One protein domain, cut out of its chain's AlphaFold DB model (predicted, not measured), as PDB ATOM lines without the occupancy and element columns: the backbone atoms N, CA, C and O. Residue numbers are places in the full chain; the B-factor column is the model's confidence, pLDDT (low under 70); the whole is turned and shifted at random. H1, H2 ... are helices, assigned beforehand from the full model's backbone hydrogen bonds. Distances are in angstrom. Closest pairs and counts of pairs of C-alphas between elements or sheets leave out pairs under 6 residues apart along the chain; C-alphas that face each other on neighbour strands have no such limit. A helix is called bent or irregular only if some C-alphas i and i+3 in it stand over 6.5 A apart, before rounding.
ATOM      1  N   GLN A  51     -16.971 -42.801  14.158       76.44
ATOM      2  CA  GLN A  51     -17.676 -44.024  13.721       76.44
ATOM      3  C   GLN A  51     -17.319 -44.525  12.304       76.44
ATOM      4  O   GLN A  51     -18.116 -45.190  11.640       76.44
ATOM      5  N   GLN A  52     -16.102 -44.254  11.833       81.12
ATOM      6  CA  GLN A  52     -15.657 -44.624  10.489       81.12
ATOM      7  C   GLN A  52     -14.885 -45.943  10.484       81.12
ATOM      8  O   GLN A  52     -14.050 -46.206  11.353       81.12
ATOM      9  N   LYS A  53     -15.131 -46.781   9.472       82.75
ATOM     10  CA  LYS A  53     -14.456 -48.075   9.320       82.75
ATOM     11  C   LYS A  53     -13.162 -47.921   8.518       82.75
ATOM     12  O   LYS A  53     -13.198 -47.685   7.318       82.75
ATOM     13  N   ILE A  54     -12.016 -48.167   9.152       84.81
ATOM     14  CA  ILE A  54     -10.684 -48.053   8.516       84.81
ATOM     15  C   ILE A  54     -10.092 -49.373   8.012       84.81
ATOM     16  O   ILE A  54      -8.928 -49.430   7.626       84.81
ATOM     17  N   VAL A  55     -10.890 -50.441   7.978       88.50
ATOM     18  CA  VAL A  55     -10.427 -51.783   7.590       88.50
ATOM     19  C   VAL A  55      -9.822 -51.789   6.182       88.50
ATOM     20  O   VAL A  55      -8.738 -52.325   5.982       88.50
ATOM     21  N   TRP A  56     -10.481 -51.148   5.210       88.88
ATOM     22  CA  TRP A  56      -9.996 -51.098   3.827       88.88
ATOM     23  C   TRP A  56      -8.695 -50.297   3.659       88.88
ATOM     24  O   TRP A  56      -7.783 -50.817   3.015       88.88
ATOM     25  N   PRO A  57      -8.551 -49.091   4.250       89.94
ATOM     26  CA  PRO A  57      -7.264 -48.401   4.303       89.94
ATOM     27  C   PRO A  57      -6.135 -49.255   4.894       89.94
ATOM     28  O   PRO A  57      -5.051 -49.303   4.323       89.94
ATOM     29  N   ILE A  58      -6.393 -49.981   5.988       90.31
ATOM     30  CA  ILE A  58      -5.388 -50.856   6.613       90.31
ATOM     31  C   ILE A  58      -4.986 -51.994   5.670       90.31
ATOM     32  O   ILE A  58      -3.795 -52.236   5.490       90.31
ATOM     33  N   ILE A  59      -5.951 -52.668   5.038       91.88
ATOM     34  CA  ILE A  59      -5.669 -53.746   4.077       91.88
ATOM     35  C   ILE A  59      -4.794 -53.226   2.932       91.88
ATOM     36  O   ILE A  59      -3.810 -53.868   2.568       91.88
ATOM     37  N   LEU A  60      -5.117 -52.049   2.390       91.94
ATOM     38  CA  LEU A  60      -4.328 -51.435   1.327       91.94
ATOM     39  C   LEU A  60      -2.896 -51.124   1.784       91.94
ATOM     40  O   LEU A  60      -1.955 -51.444   1.060       91.94
ATOM     41  N   LEU A  61      -2.719 -50.562   2.984       90.31
ATOM     42  CA  LEU A  61      -1.392 -50.292   3.548       90.31
ATOM     43  C   LEU A  61      -0.571 -51.574   3.712       90.31
ATOM     44  O   LEU A  61       0.607 -51.584   3.368       90.31
ATOM     45  N   VAL A  62      -1.189 -52.667   4.166       90.88
ATOM     46  CA  VAL A  62      -0.523 -53.973   4.279       90.88
ATOM     47  C   VAL A  62      -0.067 -54.476   2.907       90.88
ATOM     48  O   VAL A  62       1.082 -54.887   2.757       90.88
ATOM     49  N   ILE A  63      -0.926 -54.402   1.885       90.81
ATOM     50  CA  ILE A  63      -0.578 -54.816   0.515       90.81
ATOM     51  C   ILE A  63       0.604 -53.997  -0.019       90.81
ATOM     52  O   ILE A  63       1.564 -54.567  -0.542       90.81
ATOM     53  N   VAL A  64       0.563 -52.671   0.136       89.69
ATOM     54  CA  VAL A  64       1.638 -51.773  -0.311       89.69
ATOM     55  C   VAL A  64       2.935 -52.050   0.450       89.69
ATOM     56  O   VAL A  64       3.997 -52.131  -0.165       89.69
ATOM     57  N   PHE A  65       2.861 -52.284   1.761       89.06
ATOM     58  CA  PHE A  65       4.020 -52.612   2.590       89.06
ATOM     59  C   PHE A  65       4.731 -53.889   2.122       89.06
ATOM     60  O   PHE A  65       5.961 -53.919   2.027       89.06
ATOM     61  N   PHE A  66       3.974 -54.930   1.760       88.12
ATOM     62  CA  PHE A  66       4.545 -56.145   1.176       88.12
ATOM     63  C   PHE A  66       5.098 -55.919  -0.234       88.12
ATOM     64  O   PHE A  66       6.143 -56.481  -0.566       88.12
ATOM     65  N   ASN A  67       4.459 -55.076  -1.048       86.75
ATOM     66  CA  ASN A  67       4.969 -54.716  -2.375       86.75
ATOM     67  C   ASN A  67       6.308 -53.953  -2.307       86.75
ATOM     68  O   ASN A  67       7.152 -54.102  -3.188       86.75
ATOM     69  N   LEU A  68       6.532 -53.195  -1.231       84.06
ATOM     70  CA  LEU A  68       7.807 -52.534  -0.930       84.06
ATOM     71  C   LEU A  68       8.853 -53.469  -0.306       84.06
ATOM     72  O   LEU A  68      10.007 -53.073  -0.148       84.06
ATOM     73  N   SER A  69       8.482 -54.702   0.052       84.88
ATOM     74  CA  SER A  69       9.411 -55.607   0.724       84.88
ATOM     75  C   SER A  69      10.597 -55.989  -0.179       84.88
ATOM     76  O   SER A  69      10.428 -56.179  -1.388       84.88
ATOM     77  N   PRO A  70      11.791 -56.216   0.396       77.12
ATOM     78  CA  PRO A  70      12.976 -56.632  -0.363       77.12
ATOM     79  C   PRO A  70      12.799 -57.948  -1.140       77.12
ATOM     80  O   PRO A  70      13.571 -58.252  -2.051       77.12
ATOM     81  N   TRP A  71      11.814 -58.760  -0.748       78.56
ATOM     82  CA  TRP A  71      11.600 -60.100  -1.285       78.56
ATOM     83  C   TRP A  71      10.493 -60.153  -2.333       78.56
ATOM     84  O   TRP A  71      10.673 -60.821  -3.349       78.56
ATOM     85  N   LEU A  72       9.375 -59.457  -2.104       80.50
ATOM     86  CA  LEU A  72       8.191 -59.504  -2.971       80.50
ATOM     87  C   LEU A  72       8.103 -58.314  -3.932       80.50
ATOM     88  O   LEU A  72       7.153 -58.236  -4.710       80.50
ATOM     89  N   SER A  73       9.066 -57.387  -3.890       81.25
ATOM     90  CA  SER A  73       9.001 -56.213  -4.749       81.25
ATOM     91  C   SER A  73       9.108 -56.586  -6.232       81.25
ATOM     92  O   SER A  73      10.102 -57.198  -6.645       81.25
ATOM     93  N   PRO A  74       8.148 -56.149  -7.073       81.56
ATOM     94  CA  PRO A  74       8.208 -56.358  -8.518       81.56
ATOM     95  C   PRO A  74       9.431 -55.675  -9.147       81.56
ATOM     96  O   PRO A  74       9.908 -56.108 -10.195       81.56
ATOM     97  N   MET A  75      10.007 -54.671  -8.474       82.69
ATOM     98  CA  MET A  75      11.227 -53.991  -8.916       82.69
ATOM     99  C   MET A  75      12.428 -54.929  -9.020       82.69
ATOM    100  O   MET A  75      13.282 -54.731  -9.883       82.69
ATOM    101  N   LYS A  76      12.484 -55.981  -8.193       82.44
ATOM    102  CA  LYS A  76      13.555 -56.980  -8.260       82.44
ATOM    103  C   LYS A  76      13.541 -57.732  -9.588       82.44
ATOM    104  O   LYS A  76      14.599 -58.035 -10.125       82.44
ATOM    105  N   HIS A  77      12.354 -58.018 -10.118       84.12
ATOM    106  CA  HIS A  77      12.216 -58.659 -11.420       84.12
ATOM    107  C   HIS A  77      12.553 -57.685 -12.553       84.12
ATOM    108  O   HIS A  77      13.326 -58.024 -13.444       84.12
ATOM    109  N   VAL A  78      12.052 -56.451 -12.482       86.00
ATOM    110  CA  VAL A  78      12.320 -55.422 -13.501       86.00
ATOM    111  C   VAL A  78      13.811 -55.126 -13.653       86.00
ATOM    112  O   VAL A  78      14.281 -54.952 -14.771       86.00
ATOM    113  N   ALA A  79      14.578 -55.172 -12.562       83.50
ATOM    114  CA  ALA A  79      16.029 -54.996 -12.590       83.50
ATOM    115  C   ALA A  79      16.791 -56.089 -13.372       83.50
ATOM    116  O   ALA A  79      17.975 -55.921 -13.644       83.50
ATOM    117  N   THR A  80      16.142 -57.209 -13.713       88.31
ATOM    118  CA  THR A  80      16.742 -58.290 -14.518       88.31
ATOM    119  C   THR A  80      16.430 -58.179 -16.010       88.31
ATOM    120  O   THR A  80      16.955 -58.960 -16.802       88.31
ATOM    121  N   LEU A  81      15.574 -57.232 -16.406       87.94
ATOM    122  CA  LEU A  81      15.183 -57.055 -17.799       87.94
ATOM    123  C   LEU A  81      16.299 -56.375 -18.606       87.94
ATOM    124  O   LEU A  81      17.041 -55.554 -18.068       87.94
ATOM    125  N   PRO A  82      16.427 -56.687 -19.907       89.50
ATOM    126  CA  PRO A  82      17.360 -55.990 -20.778       89.50
ATOM    127  C   PRO A  82      16.879 -54.564 -21.072       89.50
ATOM    128  O   PRO A  82      15.677 -54.297 -21.176       89.50
ATOM    129  N   ALA A  83      17.832 -53.658 -21.290       86.31
ATOM    130  CA  ALA A  83      17.532 -52.324 -21.794       86.31
ATOM    131  C   ALA A  83      16.815 -52.405 -23.161       86.31
ATOM    132  O   ALA A  83      17.162 -53.264 -23.978       86.31
ATOM    133  N   PRO A  84      15.824 -51.531 -23.441       86.62
ATOM    134  CA  PRO A  84      15.397 -50.364 -22.653       86.62
ATOM    135  C   PRO A  84      14.266 -50.634 -21.640       86.62
ATOM    136  O   PRO A  84      13.710 -49.704 -21.055       86.62
ATOM    137  N   TYR A  85      13.845 -51.890 -21.485       87.50
ATOM    138  CA  TYR A  85      12.660 -52.230 -20.694       87.50
ATOM    139  C   TYR A  85      12.875 -52.041 -19.192       87.50
ATOM    140  O   TYR A  85      11.918 -51.738 -18.482       87.50
ATOM    141  N   ASP A  86      14.114 -52.177 -18.724       83.94
ATOM    142  CA  ASP A  86      14.520 -51.952 -17.339       83.94
ATOM    143  C   ASP A  86      14.076 -50.574 -16.831       83.94
ATOM    144  O   ASP A  86      13.287 -50.500 -15.891       83.94
ATOM    145  N   TYR A  87      14.490 -49.479 -17.470       85.25
ATOM    146  CA  TYR A  87      14.179 -48.132 -16.989       85.25
ATOM    147  C   TYR A  87      12.768 -47.666 -17.365       85.25
ATOM    148  O   TYR A  87      12.158 -46.916 -16.599       85.25
ATOM    149  N   LEU A  88      12.211 -48.121 -18.495       91.88
ATOM    150  CA  LEU A  88      10.841 -47.775 -18.895       91.88
ATOM    151  C   LEU A  88       9.809 -48.379 -17.938       91.88
ATOM    152  O   LEU A  88       8.940 -47.671 -17.424       91.88
ATOM    153  N   ILE A  89       9.924 -49.679 -17.662       90.69
ATOM    154  CA  ILE A  89       9.005 -50.374 -16.759       90.69
ATOM    155  C   ILE A  89       9.255 -49.923 -15.321       90.69
ATOM    156  O   ILE A  89       8.296 -49.727 -14.576       90.69
ATOM    157  N   HIS A  90      10.511 -49.686 -14.936       88.44
ATOM    158  CA  HIS A  90      10.824 -49.141 -13.618       88.44
ATOM    159  C   HIS A  90      10.148 -47.782 -13.397       88.44
ATOM    160  O   HIS A  90       9.427 -47.617 -12.414       88.44
ATOM    161  N   GLY A  91      10.298 -46.835 -14.331       87.94
ATOM    162  CA  GLY A  91       9.658 -45.520 -14.241       87.94
ATOM    163  C   GLY A  91       8.132 -45.605 -14.170       87.94
ATOM    164  O   GLY A  91       7.509 -44.934 -13.341       87.94
ATOM    165  N   LEU A  92       7.527 -46.481 -14.977       91.88
ATOM    166  CA  LEU A  92       6.085 -46.721 -14.952       91.88
ATOM    167  C   LEU A  92       5.620 -47.258 -13.591       91.88
ATOM    168  O   LEU A  92       4.683 -46.714 -13.004       91.88
ATOM    169  N   LEU A  93       6.281 -48.292 -13.065       89.50
ATOM    170  CA  LEU A  93       5.922 -48.898 -11.784       89.50
ATOM    171  C   LEU A  93       6.132 -47.945 -10.608       89.50
ATOM    172  O   LEU A  93       5.289 -47.920  -9.714       89.50
ATOM    173  N   VAL A  94       7.199 -47.138 -10.611       88.06
ATOM    174  CA  VAL A  94       7.409 -46.097  -9.590       88.06
ATOM    175  C   VAL A  94       6.266 -45.084  -9.634       88.06
ATOM    176  O   VAL A  94       5.682 -44.767  -8.600       88.06
ATOM    177  N   THR A  95       5.902 -44.611 -10.827       90.12
ATOM    178  CA  THR A  95       4.834 -43.613 -11.000       90.12
ATOM    179  C   THR A  95       3.486 -44.145 -10.514       90.12
ATOM    180  O   THR A  95       2.785 -43.480  -9.749       90.12
ATOM    181  N   ILE A  96       3.136 -45.371 -10.912       91.88
ATOM    182  CA  ILE A  96       1.907 -46.043 -10.479       91.88
ATOM    183  C   ILE A  96       1.936 -46.285  -8.968       91.88
ATOM    184  O   ILE A  96       0.958 -45.983  -8.285       91.88
ATOM    185  N   GLY A  97       3.053 -46.786  -8.438       86.81
ATOM    186  CA  GLY A  97       3.241 -47.060  -7.015       86.81
ATOM    187  C   GLY A  97       3.160 -45.810  -6.138       86.81
ATOM    188  O   GLY A  97       2.757 -45.911  -4.983       86.81
ATOM    189  N   PHE A  98       3.472 -44.632  -6.679       87.00
ATOM    190  CA  PHE A  98       3.320 -43.362  -5.975       87.00
ATOM    191  C   PHE A  98       1.883 -42.819  -6.038       87.00
ATOM    192  O   PHE A  98       1.322 -42.418  -5.020       87.00
ATOM    193  N   LEU A  99       1.262 -42.817  -7.222       92.44
ATOM    194  CA  LEU A  99      -0.046 -42.182  -7.427       92.44
ATOM    195  C   LEU A  99      -1.217 -43.053  -6.964       92.44
ATOM    196  O   LEU A  99      -2.129 -42.571  -6.288       92.44
ATOM    197  N   VAL A 100      -1.224 -44.332  -7.338       92.75
ATOM    198  CA  VAL A 100      -2.401 -45.194  -7.183       92.75
ATOM    199  C   VAL A 100      -2.747 -45.452  -5.714       92.75
ATOM    200  O   VAL A 100      -3.912 -45.259  -5.359       92.75
ATOM    201  N   PRO A 101      -1.802 -45.814  -4.822       90.69
ATOM    202  CA  PRO A 101      -2.128 -46.021  -3.413       90.69
ATOM    203  C   PRO A 101      -2.713 -44.776  -2.746       90.69
ATOM    204  O   PRO A 101      -3.694 -44.888  -2.013       90.69
ATOM    205  N   GLY A 102      -2.163 -43.593  -3.045       89.19
ATOM    206  CA  GLY A 102      -2.667 -42.322  -2.526       89.19
ATOM    207  C   GLY A 102      -4.106 -42.054  -2.965       89.19
ATOM    208  O   GLY A 102      -4.970 -41.801  -2.128       89.19
ATOM    209  N   LEU A 103      -4.392 -42.205  -4.263       93.12
ATOM    210  CA  LEU A 103      -5.740 -42.022  -4.807       93.12
ATOM    211  C   LEU A 103      -6.753 -43.000  -4.195       93.12
ATOM    212  O   LEU A 103      -7.858 -42.590  -3.832       93.12
ATOM    213  N   ILE A 104      -6.385 -44.277  -4.045       93.62
ATOM    214  CA  ILE A 104      -7.273 -45.283  -3.447       93.62
ATOM    215  C   ILE A 104      -7.494 -44.983  -1.959       93.62
ATOM    216  O   ILE A 104      -8.635 -45.058  -1.505       93.62
ATOM    217  N   LEU A 105      -6.458 -44.605  -1.201       90.62
ATOM    218  CA  LEU A 105      -6.602 -44.223   0.210       90.62
ATOM    219  C   LEU A 105      -7.552 -43.033   0.377       90.62
ATOM    220  O   LEU A 105      -8.488 -43.113   1.174       90.62
ATOM    221  N   THR A 106      -7.365 -41.966  -0.404       91.25
ATOM    222  CA  THR A 106      -8.257 -40.798  -0.387       91.25
ATOM    223  C   THR A 106      -9.690 -41.197  -0.718       91.25
ATOM    224  O   THR A 106     -10.625 -40.792  -0.029       91.25
ATOM    225  N   TRP A 107      -9.882 -42.028  -1.742       92.81
ATOM    226  CA  TRP A 107     -11.209 -42.513  -2.106       92.81
ATOM    227  C   TRP A 107     -11.855 -43.349  -0.993       92.81
ATOM    228  O   TRP A 107     -13.029 -43.139  -0.682       92.81
ATOM    229  N   LEU A 108     -11.105 -44.259  -0.362       89.75
ATOM    230  CA  LEU A 108     -11.590 -45.102   0.733       89.75
ATOM    231  C   LEU A 108     -12.012 -44.278   1.952       89.75
ATOM    232  O   LEU A 108     -13.063 -44.555   2.526       89.75
ATOM    233  N   ILE A 109     -11.229 -43.263   2.321       87.31
ATOM    234  CA  ILE A 109     -11.543 -42.375   3.448       87.31
ATOM    235  C   ILE A 109     -12.787 -41.537   3.129       87.31
ATOM    236  O   ILE A 109     -13.767 -41.590   3.871       87.31
ATOM    237  N   ASN A 110     -12.807 -40.856   1.978       88.12
ATOM    238  CA  ASN A 110     -13.937 -40.016   1.565       88.12
ATOM    239  C   ASN A 110     -15.242 -40.815   1.444       88.12
ATOM    240  O   ASN A 110     -16.327 -40.303   1.719       88.12
ATOM    241  N   LYS A 111     -15.160 -42.080   1.015       88.00
ATOM    242  CA  LYS A 111     -16.315 -42.979   0.928       88.00
ATOM    243  C   LYS A 111     -16.946 -43.230   2.296       88.00
ATOM    244  O   LYS A 111     -18.169 -43.313   2.373       88.00
ATOM    245  N   GLU A 112     -16.144 -43.390   3.343       85.56
ATOM    246  CA  GLU A 112     -16.655 -43.604   4.699       85.56
ATOM    247  C   GLU A 112     -17.132 -42.293   5.336       85.56
ATOM    248  O   GLU A 112     -18.165 -42.298   5.997       85.56
ATOM    249  N   GLU A 113     -16.480 -41.160   5.060       83.50
ATOM    250  CA  GLU A 113     -16.961 -39.835   5.486       83.50
ATOM    251  C   GLU A 113     -18.368 -39.529   4.954       83.50
ATOM    252  O   GLU A 113     -19.243 -39.119   5.715       83.50
ATOM    253  N   ARG A 114     -18.629 -39.823   3.674       84.31
ATOM    254  CA  ARG A 114     -19.947 -39.619   3.041       84.31
ATOM    255  C   ARG A 114     -21.077 -40.477   3.612       84.31
ATOM    256  O   ARG A 114     -22.227 -40.190   3.321       84.31
ATOM    257  N   LYS A 115     -20.774 -41.559   4.333       78.81
ATOM    258  CA  LYS A 115     -21.801 -42.428   4.940       78.81
ATOM    259  C   LYS A 115     -22.238 -41.957   6.322       78.81
ATOM    260  O   LYS A 115     -23.254 -42.434   6.818       78.81
TER     261      LYS A 115
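This is residues 51 to 115 of the 117 residues of an uncharacterized protein of Acinetobacter bouvetii (UniProt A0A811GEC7). A long helix, H3, runs the length of a thin two-row structure, and the chain before it folds back along it: H1 is side by side with its second arm, H3b, and the small H2 packs on its first arm, H3a. The arms of H3 stand at only 24 degrees, and it runs nearly straight. The printed part has 65 residues with three named helices, in the order H1, H2, H3, and no named strand; its class is all helix. It is loose, with a radius of gyration of the C-alphas of 15.2 A, and a rod spanning 50 by 21 by 8 A.

H1, residues 55 to 67, touches H3b, residues 101 to 115, closest at the C-alphas of Pro 57 and Leu 105, 5.9 A apart. Their lines stand at a shallow tilt of 6 degrees, and they run opposite ways. H1 and H2, residues 74 to 78, are close but not clearly touching; their closest C-alphas, of Asn 67 and Pro 74, are 7.1 A apart. H2 touches H3a, residues 85 to 98, closest at the C-alphas of Val 78 and Asp 86, 5.6 A apart. H1 and H3a are only just apart, at 8.4 A, and H2 and H3b are apart. Every O i to N i+4 pair is within hydrogen-bond range in H1, H2 and H3a; in H3b 10 of 11 are.

H1 begins at C-alpha 55 (-10.427, -51.783, 7.590) and is 18.6 A long. H2 is 6.5 A long. H3, residues 85 to 115, was assigned as one helix by its hydrogen bonds but is bent: C-alphas 98 and 101 are 6.6 A apart. H3a is 19.6 A long; H3b is 21.7 A and ends at C-alpha 115 (-21.801, -42.428, 4.940).

The C-alphas farthest apart, of Gln 51 and Ala 83, are 50.7 A apart; those of Gln 51 and Lys 115 are 9.8 A apart. Both links are short, and the printed part has no cut. Its mean pLDDT is 87.2, and no printed residue is under 70.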